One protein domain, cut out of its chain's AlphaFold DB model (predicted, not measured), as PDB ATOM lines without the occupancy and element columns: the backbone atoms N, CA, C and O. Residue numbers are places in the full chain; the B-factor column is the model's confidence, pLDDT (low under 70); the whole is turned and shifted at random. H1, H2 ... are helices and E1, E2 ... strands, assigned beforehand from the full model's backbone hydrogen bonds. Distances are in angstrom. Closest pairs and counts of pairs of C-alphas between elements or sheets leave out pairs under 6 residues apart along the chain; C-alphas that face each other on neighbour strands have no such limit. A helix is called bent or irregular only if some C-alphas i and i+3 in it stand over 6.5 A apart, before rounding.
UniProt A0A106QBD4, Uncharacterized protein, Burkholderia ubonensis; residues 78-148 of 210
ATOM      1  N   PRO A  78     -40.847 -36.226   3.140       83.06
ATOM      2  CA  PRO A  78     -40.492 -37.175   4.189       83.06
ATOM      3  C   PRO A  78     -38.976 -37.269   4.422       83.06
ATOM      4  O   PRO A  78     -38.563 -37.736   5.485       83.06
ATOM      5  N   VAL A  79     -38.134 -36.825   3.479       83.06
ATOM      6  CA  VAL A  79     -36.670 -36.808   3.637       83.06
ATOM      7  C   VAL A  79     -36.264 -35.644   4.537       83.06
ATOM      8  O   VAL A  79     -35.519 -35.856   5.491       83.06
ATOM      9  N   ARG A  80     -36.836 -34.445   4.331       81.94
ATOM     10  CA  ARG A  80     -36.695 -33.331   5.292       81.94
ATOM     11  C   ARG A  80     -37.185 -33.745   6.678       81.94
ATOM     12  O   ARG A  80     -36.462 -33.556   7.651       81.94
ATOM     13  N   PHE A  81     -38.360 -34.373   6.770       83.50
ATOM     14  CA  PHE A  81     -38.942 -34.807   8.045       83.50
ATOM     15  C   PHE A  81     -38.067 -35.819   8.806       83.50
ATOM     16  O   PHE A  81     -37.774 -35.630   9.987       83.50
ATOM     17  N   THR A  82     -37.597 -36.874   8.136       81.62
ATOM     18  CA  THR A  82     -36.745 -37.899   8.766       81.62
ATOM     19  C   THR A  82     -35.338 -37.385   9.086       81.62
ATOM     20  O   THR A  82     -34.799 -37.714  10.146       81.62
ATOM     21  N   ASN A  83     -34.765 -36.503   8.257       82.19
ATOM     22  CA  ASN A  83     -33.517 -35.814   8.593       82.19
ATOM     23  C   ASN A  83     -33.690 -34.858   9.787       82.19
ATOM     24  O   ASN A  83     -32.792 -34.784  10.623       82.19
ATOM     25  N   ALA A  84     -34.838 -34.186   9.927       80.25
ATOM     26  CA  ALA A  84     -35.132 -33.325  11.075       80.25
ATOM     27  C   ALA A  84     -35.227 -34.124  12.382       80.25
ATOM     28  O   ALA A  84     -34.633 -33.743  13.390       80.25
ATOM     29  N   GLN A  85     -35.905 -35.279  12.351       78.62
ATOM     30  CA  GLN A  85     -35.938 -36.222  13.471       78.62
ATOM     31  C   GLN A  85     -34.534 -36.727  13.832       78.62
ATOM     32  O   GLN A  85     -34.181 -36.759  15.010       78.62
ATOM     33  N   ARG A  86     -33.699 -37.070  12.838       76.56
ATOM     34  CA  ARG A  86     -32.295 -37.457  13.059       76.56
ATOM     35  C   ARG A  86     -31.462 -36.307  13.640       76.56
ATOM     36  O   ARG A  86     -30.637 -36.559  14.513       76.56
ATOM     37  N   ALA A  87     -31.670 -35.068  13.197       73.56
ATOM     38  CA  ALA A  87     -30.980 -33.892  13.728       73.56
ATOM     39  C   ALA A  87     -31.368 -33.623  15.192       73.56
ATOM     40  O   ALA A  87     -30.488 -33.467  16.037       73.56
ATOM     41  N   ALA A  88     -32.664 -33.673  15.517       73.19
ATOM     42  CA  ALA A  88     -33.155 -33.576  16.892       73.19
ATOM     43  C   ALA A  88     -32.596 -34.704  17.779       73.19
ATOM     44  O   ALA A  88     -32.076 -34.438  18.860       73.19
ATOM     45  N   ALA A  89     -32.605 -35.953  17.296       70.44
ATOM     46  CA  ALA A  89     -32.010 -37.091  17.999       70.44
ATOM     47  C   ALA A  89     -30.485 -36.950  18.199       70.44
ATOM     48  O   ALA A  89     -29.960 -37.383  19.222       70.44
ATOM     49  N   SER A  90     -29.774 -36.310  17.265       66.38
ATOM     50  CA  SER A  90     -28.339 -36.010  17.388       66.38
ATOM     51  C   SER A  90     -28.062 -34.977  18.489       66.38
ATOM     52  O   SER A  90     -27.169 -35.171  19.308       66.38
ATOM     53  N   ILE A  91     -28.880 -33.920  18.581       66.19
ATOM     54  CA  ILE A  91     -28.817 -32.944  19.683       66.19
ATOM     55  C   ILE A  91     -29.116 -33.641  21.021       66.19
ATOM     56  O   ILE A  91     -28.381 -33.477  21.993       66.19
ATOM     57  N   MET A  92     -30.137 -34.501  21.057       60.94
ATOM     58  CA  MET A  92     -30.478 -35.303  22.236       60.94
ATOM     59  C   MET A  92     -29.384 -36.286  22.674       60.94
ATOM     60  O   MET A  92     -29.286 -36.582  23.863       60.94
ATOM     61  N   ALA A  93     -28.550 -36.782  21.756       61.03
ATOM     62  CA  ALA A  93     -27.404 -37.622  22.102       61.03
ATOM     63  C   ALA A  93     -26.304 -36.847  22.858       61.03
ATOM     64  O   ALA A  93     -25.503 -37.459  23.561       61.03
ATOM     65  N   VAL A  94     -26.285 -35.512  22.744       62.88
ATOM     66  CA  VAL A  94     -25.392 -34.614  23.497       62.88
ATOM     67  C   VAL A  94     -26.053 -34.121  24.793       62.88
ATOM     68  O   VAL A  94     -25.376 -33.988  25.811       62.88
ATOM     69  N   SER A  95     -27.372 -33.893  24.791       57.53
ATOM     70  CA  SER A  95     -28.151 -33.490  25.974       57.53
ATOM     71  C   SER A  95     -29.441 -34.324  26.130       57.53
ATOM     72  O   SER A  95     -30.485 -33.940  25.594       57.53
ATOM     73  N   PRO A  96     -29.403 -35.464  26.849       59.16
ATOM     74  CA  PRO A  96     -30.536 -36.386  26.926       59.16
ATOM     75  C   PRO A  96     -31.608 -35.947  27.942       59.16
ATOM     76  O   PRO A  96     -31.428 -36.065  29.153       59.16
ATOM     77  N   SER A  97     -32.767 -35.515  27.440       61.66
ATOM     78  CA  SER A  97     -34.004 -35.282  28.204       61.66
ATOM     79  C   SER A  97     -35.019 -36.412  27.975       61.66
ATOM     80  O   SER A  97     -35.407 -36.693  26.842       61.66
ATOM     81  N   ALA A  98     -35.481 -37.071  29.043       54.84
ATOM     82  CA  ALA A  98     -36.338 -38.259  28.930       54.84
ATOM     83  C   ALA A  98     -37.665 -37.984  28.191       54.84
ATOM     84  O   ALA A  98     -38.049 -38.744  27.300       54.84
ATOM     85  N   ASP A  99     -38.324 -36.866  28.502       58.97
ATOM     86  CA  ASP A  99     -39.616 -36.488  27.916       58.97
ATOM     87  C   ASP A  99     -39.526 -36.251  26.403       58.97
ATOM     88  O   ASP A  99     -40.423 -36.625  25.650       58.97
ATOM     89  N   THR A 100     -38.410 -35.690  25.926       59.78
ATOM     90  CA  THR A 100     -38.194 -35.406  24.501       59.78
ATOM     91  C   THR A 100     -37.958 -36.693  23.695       59.78
ATOM     92  O   THR A 100     -38.408 -36.795  22.556       59.78
ATOM     93  N   ALA A 101     -37.348 -37.722  24.296       56.22
ATOM     94  CA  ALA A 101     -37.188 -39.037  23.666       56.22
ATOM     95  C   ALA A 101     -38.521 -39.804  23.612       56.22
ATOM     96  O   ALA A 101     -38.832 -40.473  22.617       56.22
ATOM     97  N   LEU A 102     -39.343 -39.667  24.658       57.97
ATOM     98  CA  LEU A 102     -40.703 -40.202  24.678       57.97
ATOM     99  C   LEU A 102     -41.594 -39.498  23.640       57.97
ATOM    100  O   LEU A 102     -42.372 -40.157  22.950       57.97
ATOM    101  N   ALA A 103     -41.431 -38.183  23.467       61.22
ATOM    102  CA  ALA A 103     -42.097 -37.429  22.412       61.22
ATOM    103  C   ALA A 103     -41.687 -37.948  21.024       61.22
ATOM    104  O   ALA A 103     -42.550 -38.422  20.289       61.22
ATOM    105  N   LEU A 104     -40.390 -37.964  20.682       64.06
ATOM    106  CA  LEU A 104     -39.905 -38.411  19.363       64.06
ATOM    107  C   LEU A 104     -40.374 -39.828  18.980       64.06
ATOM    108  O   LEU A 104     -40.642 -40.090  17.807       64.06
ATOM    109  N   THR A 105     -40.529 -40.736  19.948       64.06
ATOM    110  CA  THR A 105     -41.037 -42.097  19.691       64.06
ATOM    111  C   THR A 105     -42.560 -42.166  19.505       64.06
ATOM    112  O   THR A 105     -43.039 -43.029  18.766       64.06
ATOM    113  N   GLN A 106     -43.337 -41.243  20.083       64.00
ATOM    114  CA  GLN A 106     -44.778 -41.106  19.811       64.00
ATOM    115  C   GLN A 106     -45.073 -40.315  18.522       64.00
ATOM    116  O   GLN A 106     -46.033 -40.635  17.810       64.00
ATOM    117  N   VAL A 107     -44.218 -39.342  18.177       63.97
ATOM    118  CA  VAL A 107     -44.327 -38.485  16.980       63.97
ATOM    119  C   VAL A 107     -44.506 -39.303  15.701       63.97
ATOM    120  O   VAL A 107     -45.336 -38.941  14.875       63.97
ATOM    121  N   ALA A 108     -43.828 -40.444  15.545       61.97
ATOM    122  CA  ALA A 108     -43.940 -41.271  14.340       61.97
ATOM    123  C   ALA A 108     -45.375 -41.757  14.032       61.97
ATOM    124  O   ALA A 108     -45.735 -41.880  12.864       61.97
ATOM    125  N   LYS A 109     -46.215 -41.999  15.053       67.25
ATOM    126  CA  LYS A 109     -47.638 -42.357  14.868       67.25
ATOM    127  C   LYS A 109     -48.564 -41.142  14.815       67.25
ATOM    128  O   LYS A 109     -49.643 -41.223  14.239       67.25
ATOM    129  N   GLN A 110     -48.161 -40.024  15.415       74.06
ATOM    130  CA  GLN A 110     -48.932 -38.776  15.409       74.06
ATOM    131  C   GLN A 110     -48.679 -37.934  14.145       74.06
ATOM    132  O   GLN A 110     -49.510 -37.095  13.803       74.06
ATOM    133  N   ALA A 111     -47.585 -38.197  13.418       74.50
ATOM    134  CA  ALA A 111     -47.209 -37.544  12.166       74.50
ATOM    135  C   ALA A 111     -48.362 -37.500  11.162       74.50
ATOM    136  O   ALA A 111     -48.701 -36.425  10.683       74.50
ATOM    137  N   GLU A 112     -49.029 -38.629  10.907       80.94
ATOM    138  CA  GLU A 112     -50.153 -38.680   9.965       80.94
ATOM    139  C   GLU A 112     -51.324 -37.779  10.400       80.94
ATOM    140  O   GLU A 112     -51.935 -37.108   9.571       80.94
ATOM    141  N   ALA A 113     -51.617 -37.712  11.703       82.75
ATOM    142  CA  ALA A 113     -52.690 -36.876  12.236       82.75
ATOM    143  C   ALA A 113     -52.362 -35.376  12.135       82.75
ATOM    144  O   ALA A 113     -53.239 -34.593  11.775       82.75
ATOM    145  N   VAL A 114     -51.113 -34.980  12.400       83.56
ATOM    146  CA  VAL A 114     -50.651 -33.585  12.266       83.56
ATOM    147  C   VAL A 114     -50.571 -33.171  10.796       83.56
ATOM    148  O   VAL A 114     -51.116 -32.135  10.432       83.56
ATOM    149  N   ILE A 115     -50.002 -34.013   9.927       84.50
ATOM    150  CA  ILE A 115     -49.980 -33.803   8.470       84.50
ATOM    151  C   ILE A 115     -51.409 -33.628   7.932       84.50
ATOM    152  O   ILE A 115     -51.665 -32.715   7.153       84.50
ATOM    153  N   ARG A 116     -52.369 -34.444   8.390       84.88
ATOM    154  CA  ARG A 116     -53.785 -34.336   8.000       84.88
ATOM    155  C   ARG A 116     -54.461 -33.060   8.527       84.88
ATOM    156  O   ARG A 116     -55.361 -32.547   7.862       84.88
ATOM    157  N   GLN A 117     -54.046 -32.548   9.689       84.75
ATOM    158  CA  GLN A 117     -54.527 -31.271  10.231       84.75
ATOM    159  C   GLN A 117     -53.988 -30.083   9.425       84.75
ATOM    160  O   GLN A 117     -54.794 -29.270   8.976       84.75
ATOM    161  N   GLU A 118     -52.677 -30.016   9.175       84.06
ATOM    162  CA  GLU A 118     -52.037 -28.945   8.385       84.06
ATOM    163  C   GLU A 118     -52.444 -28.966   6.906       84.06
ATOM    164  O   GLU A 118     -52.572 -27.921   6.279       84.06
ATOM    165  N   ALA A 119     -52.740 -30.142   6.348       83.62
ATOM    166  CA  ALA A 119     -53.286 -30.255   5.000       83.62
ATOM    167  C   ALA A 119     -54.698 -29.652   4.858       83.62
ATOM    168  O   ALA A 119     -55.146 -29.436   3.736       83.62
ATOM    169  N   HIS A 120     -55.440 -29.427   5.951       84.38
ATOM    170  CA  HIS A 120     -56.818 -28.906   5.934       84.38
ATOM    171  C   HIS A 120     -57.784 -29.679   4.996       84.38
ATOM    172  O   HIS A 120     -58.736 -29.117   4.458       84.38
ATOM    173  N   GLY A 121     -57.546 -30.983   4.788       79.44
ATOM    174  CA  GLY A 121     -58.308 -31.822   3.848       79.44
ATOM    175  C   GLY A 121     -57.781 -31.848   2.403       79.44
ATOM    176  O   GLY A 121     -58.395 -32.487   1.550       79.44
ATOM    177  N   ALA A 122     -56.653 -31.195   2.120       83.44
ATOM    178  CA  ALA A 122     -55.912 -31.325   0.869       83.44
ATOM    179  C   ALA A 122     -55.373 -32.750   0.649       83.44
ATOM    180  O   ALA A 122     -55.112 -33.499   1.593       83.44
ATOM    181  N   VAL A 123     -55.133 -33.098  -0.616       83.81
ATOM    182  CA  VAL A 123     -54.382 -34.302  -0.983       83.81
ATOM    183  C   VAL A 123     -52.899 -34.032  -0.740       83.81
ATOM    184  O   VAL A 123     -52.295 -33.189  -1.408       83.81
ATOM    185  N   VAL A 124     -52.318 -34.751   0.220       86.25
ATOM    186  CA  VAL A 124     -50.887 -34.676   0.535       86.25
ATOM    187  C   VAL A 124     -50.104 -35.539  -0.448       86.25
ATOM    188  O   VAL A 124     -50.339 -36.742  -0.560       86.25
ATOM    189  N   VAL A 125     -49.161 -34.921  -1.150       87.12
ATOM    190  CA  VAL A 125     -48.316 -35.546  -2.169       87.12
ATOM    191  C   VAL A 125     -46.871 -35.576  -1.685       87.12
ATOM    192  O   VAL A 125     -46.329 -34.568  -1.233       87.12
ATOM    193  N   VAL A 126     -46.216 -36.733  -1.796       85.75
ATOM    194  CA  VAL A 126     -44.792 -36.865  -1.461       85.75
ATOM    195  C   VAL A 126     -43.958 -36.097  -2.486       85.75
ATOM    196  O   VAL A 126     -43.980 -36.421  -3.672       85.75
ATOM    197  N   LYS A 127     -43.185 -35.112  -2.022       82.44
ATOM    198  CA  LYS A 127     -42.365 -34.214  -2.857       82.44
ATOM    199  C   LYS A 127     -41.361 -34.957  -3.750       82.44
ATOM    200  O   LYS A 127     -41.110 -34.548  -4.872       82.44
ATOM    201  N   GLN A 128     -40.852 -36.093  -3.273       71.50
ATOM    202  CA  GLN A 128     -39.929 -36.972  -4.005       71.50
ATOM    203  C   GLN A 128     -40.616 -37.850  -5.075       71.50
ATOM    204  O   GLN A 128     -39.938 -38.487  -5.873       71.50
ATOM    205  N   ALA A 129     -41.953 -37.925  -5.087       64.75
ATOM    206  CA  ALA A 129     -42.729 -38.778  -5.994       64.75
ATOM    207  C   ALA A 129     -43.356 -38.014  -7.176       64.75
ATOM    208  O   ALA A 129     -43.959 -38.634  -8.051       64.75
ATOM    209  N   VAL A 130     -43.249 -36.680  -7.202       62.75
ATOM    210  CA  VAL A 130     -43.856 -35.822  -8.226       62.75
ATOM    211  C   VAL A 130     -42.892 -34.700  -8.597       62.75
ATOM    212  O   VAL A 130     -42.486 -33.920  -7.740       62.75
ATOM    213  N   VAL A 131     -42.594 -34.570  -9.893       65.56
ATOM    214  CA  VAL A 131     -41.998 -33.349 -10.455       65.56
ATOM    215  C   VAL A 131     -43.063 -32.256 -10.377       65.56
ATOM    216  O   VAL A 131     -43.946 -32.166 -11.230       65.56
ATOM    217  N   ALA A 132     -43.053 -31.506  -9.276       58.19
ATOM    218  CA  ALA A 132     -44.089 -30.529  -8.978       58.19
ATOM    219  C   ALA A 132     -44.017 -29.348  -9.967       58.19
ATOM    220  O   ALA A 132     -42.955 -28.735 -10.080       58.19
ATOM    221  N   PRO A 133     -45.118 -28.985 -10.658       61.78
ATOM    222  CA  PRO A 133     -45.197 -27.685 -11.309       61.78
ATOM    223  C   PRO A 133     -45.093 -26.576 -10.253       61.78
ATOM    224  O   PRO A 133     -45.528 -26.750  -9.109       61.78
ATOM    225  N   GLU A 134     -44.524 -25.434 -10.634       65.38
ATOM    226  CA  GLU A 134     -44.319 -24.321  -9.706       65.38
ATOM    227  C   GLU A 134     -45.638 -23.830  -9.088       65.38
ATOM    228  O   GLU A 134     -46.679 -23.769  -9.745       65.38
ATOM    229  N   GLY A 135     -45.587 -23.467  -7.803       71.81
ATOM    230  CA  GLY A 135     -46.731 -22.926  -7.064       71.81
ATOM    231  C   GLY A 135     -47.548 -23.931  -6.244       71.81
ATOM    232  O   GLY A 135     -48.504 -23.510  -5.592       71.81
ATOM    233  N   ILE A 136     -47.195 -25.225  -6.203       80.12
ATOM    234  CA  ILE A 136     -47.774 -26.139  -5.199       80.12
ATOM    235  C   ILE A 136     -47.177 -25.812  -3.813       80.12
ATOM    236  O   ILE A 136     -45.954 -25.845  -3.670       80.12
ATOM    237  N   PRO A 137     -47.994 -25.515  -2.782       81.94
ATOM    238  CA  PRO A 137     -47.496 -25.229  -1.437       81.94
ATOM    239  C   PRO A 137     -46.872 -26.465  -0.773       81.94
ATOM    240  O   PRO A 137     -47.341 -27.592  -0.950       81.94
ATOM    241  N   ASP A 138     -45.829 -26.242   0.024       84.00
ATOM    242  CA  ASP A 138     -45.139 -27.258   0.824       84.00
ATOM    243  C   ASP A 138     -45.527 -27.084   2.301       84.00
ATOM    244  O   ASP A 138     -45.306 -26.021   2.878       84.00
ATOM    245  N   ILE A 139     -46.137 -28.108   2.907       87.12
ATOM    246  CA  ILE A 139     -46.559 -28.087   4.320       87.12
ATOM    247  C   ILE A 139     -45.475 -28.604   5.276       87.12
ATOM    248  O   ILE A 139     -45.697 -28.655   6.486       87.12
ATOM    249  N   THR A 140     -44.307 -29.005   4.765       86.62
ATOM    250  CA  THR A 140     -43.262 -29.657   5.570       86.62
ATOM    251  C   THR A 140     -42.801 -28.789   6.737       86.62
ATOM    252  O   THR A 140     -42.677 -29.304   7.843       86.62
ATOM    253  N   ASP A 141     -42.593 -27.486   6.535       84.81
ATOM    254  CA  ASP A 141     -42.117 -26.593   7.598       84.81
ATOM    255  C   ASP A 141     -43.143 -26.416   8.726       84.81
ATOM    256  O   ASP A 141     -42.787 -26.559   9.892       84.81
ATOM    257  N   ALA A 142     -44.430 -26.248   8.398       84.25
ATOM    258  CA  ALA A 142     -45.502 -26.198   9.398       84.25
ATOM    259  C   ALA A 142     -45.608 -27.513  10.197       84.25
ATOM    260  O   ALA A 142     -45.794 -27.501  11.415       84.25
ATOM    261  N   VAL A 143     -45.424 -28.662   9.535       84.44
ATOM    262  CA  VAL A 143     -45.381 -29.976  10.200       84.44
ATOM    263  C   VAL A 143     -44.137 -30.120  11.089       84.44
ATOM    264  O   VAL A 143     -44.232 -30.699  12.169       84.44
ATOM    265  N   LEU A 144     -42.980 -29.582  10.690       84.25
ATOM    266  CA  LEU A 144     -41.761 -29.582  11.508       84.25
ATOM    267  C   LEU A 144     -41.913 -28.704  12.759       84.25
ATOM    268  O   LEU A 144     -41.638 -29.175  13.865       84.25
ATOM    269  N   GLU A 145     -42.434 -27.483  12.609       83.88
ATOM    270  CA  GLU A 145     -42.712 -26.564  13.720       83.88
ATOM    271  C   GLU A 145     -43.711 -27.162  14.723       83.88
ATOM    272  O   GLU A 145     -43.469 -27.127  15.931       83.88
ATOM    273  N   ARG A 146     -44.782 -27.812  14.238       79.88
ATOM    274  CA  ARG A 146     -45.752 -28.557  15.069       79.88
ATOM    275  C   ARG A 146     -45.113 -29.623  15.959       79.88
ATOM    276  O   ARG A 146     -45.658 -29.915  17.022       79.88
ATOM    277  N   PHE A 147     -43.991 -30.205  15.536       74.19
ATOM    278  CA  PHE A 147     -43.251 -31.216  16.293       74.19
ATOM    279  C   PHE A 147     -42.026 -30.668  17.041       74.19
ATOM    280  O   PHE A 147     -41.284 -31.452  17.633       74.19
ATOM    281  N   GLY A 148     -41.804 -29.349  17.038       73.69
ATOM    282  CA  GLY A 148     -40.618 -28.730  17.641       73.69
ATOM    283  C   GLY A 148     -39.304 -29.153  16.974       73.69
ATOM    284  O   GLY A 148     -38.244 -29.088  17.596       73.69
TER     285      GLY A 148
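Overview. This is residues 78 to 148 of the 210 residues of an uncharacterized protein of Burkholderia ubonensis (UniProt A0A106QBD4). Two long helices, H1 and H2, make a loose hairpin, and the short helix H3 packs on both of them near the hairpin's open end. At that same end the short strand E1 crosses from the end of H2 towards the start of H1, and residues 129 to 135 stick out beyond it, while residues 93 to 99 stick out at the closed end of the hairpin. The printed part has 71 residues, with three named helices and one named strand in the order H1, H2, E1, H3; the class is mostly helix. The whole is only just loose, close to compact, with a radius of gyration of the C-alphas of 13.8 A, and it spans 42 by 21 by 16 A, only just elongated.

Arrangement. H1, residues 78 to 94, and H2, residues 98 to 118, form a helical hairpin, two successive helices that touch and run opposite ways. They only just touch, with 3 pairs of C-alphas within 8 A, at a shallow tilt of 17 degrees; the closest C-alphas are those of Gln 85 and Leu 104, 7.4 A apart. H1 touches H2 with residues 85 to 92 alone, and H2 touches H1 with residues 101 to 104 alone. H2 has a kink of 70 degrees near residue 109 and is only just irregular: C-alphas 109 and 112 are 6.6 A apart. E1, residues 123 to 126, pairs with no named strand. E1 and H2 are only just apart, with their closest C-alphas 8.0 A from each other. The closest C-alphas of E1 and H1 are those of Val 126 and Pro 78, 7.1 A apart. H3, residues 140 to 146, touches H2 at a steep tilt of 53 degrees, opposite ways, with the C-alphas of Ile 115 and Val 143 closest at 6.2 A; H2 does so with residues 114 to 118 alone. H3 also touches H1 at a steep tilt of 41 degrees, the same way, with the C-alphas of Phe 81 and Leu 144 closest at 6.9 A; H1 does so with residues 80 to 84 alone. With one of the three touching helix pairs at a shallow tilt, the helix packing is only just mostly crossed. Every O i to N i+4 pair is within hydrogen-bond range in H3, against 12 of 13 in H1 and 13 of 17 in H2.

Along the chain. H1 begins at C-alpha 78, (-40.492, -37.175, 4.189), and measures 24.6 A from first to last C-alpha. H2 measures 27.5 A, from C-alpha 98 at (-36.338, -38.259, 28.930) to C-alpha 118. E1 and H3 each measure 9.9 A, and H3 ends at C-alpha 146, (-45.752, -28.557, 15.069).

Size, cuts and confidence. The two C-alphas farthest apart are those of Ala 98 and Pro 133, 42.5 A. The printed part has no cut. The links H1 to H2 and H2 to E1 are tight, and the link E1 to H3, residues 127 to 139, is long. The mean pLDDT of the printed part is 74.1, and residues 90 to 109 and 129 to 134 are under 70.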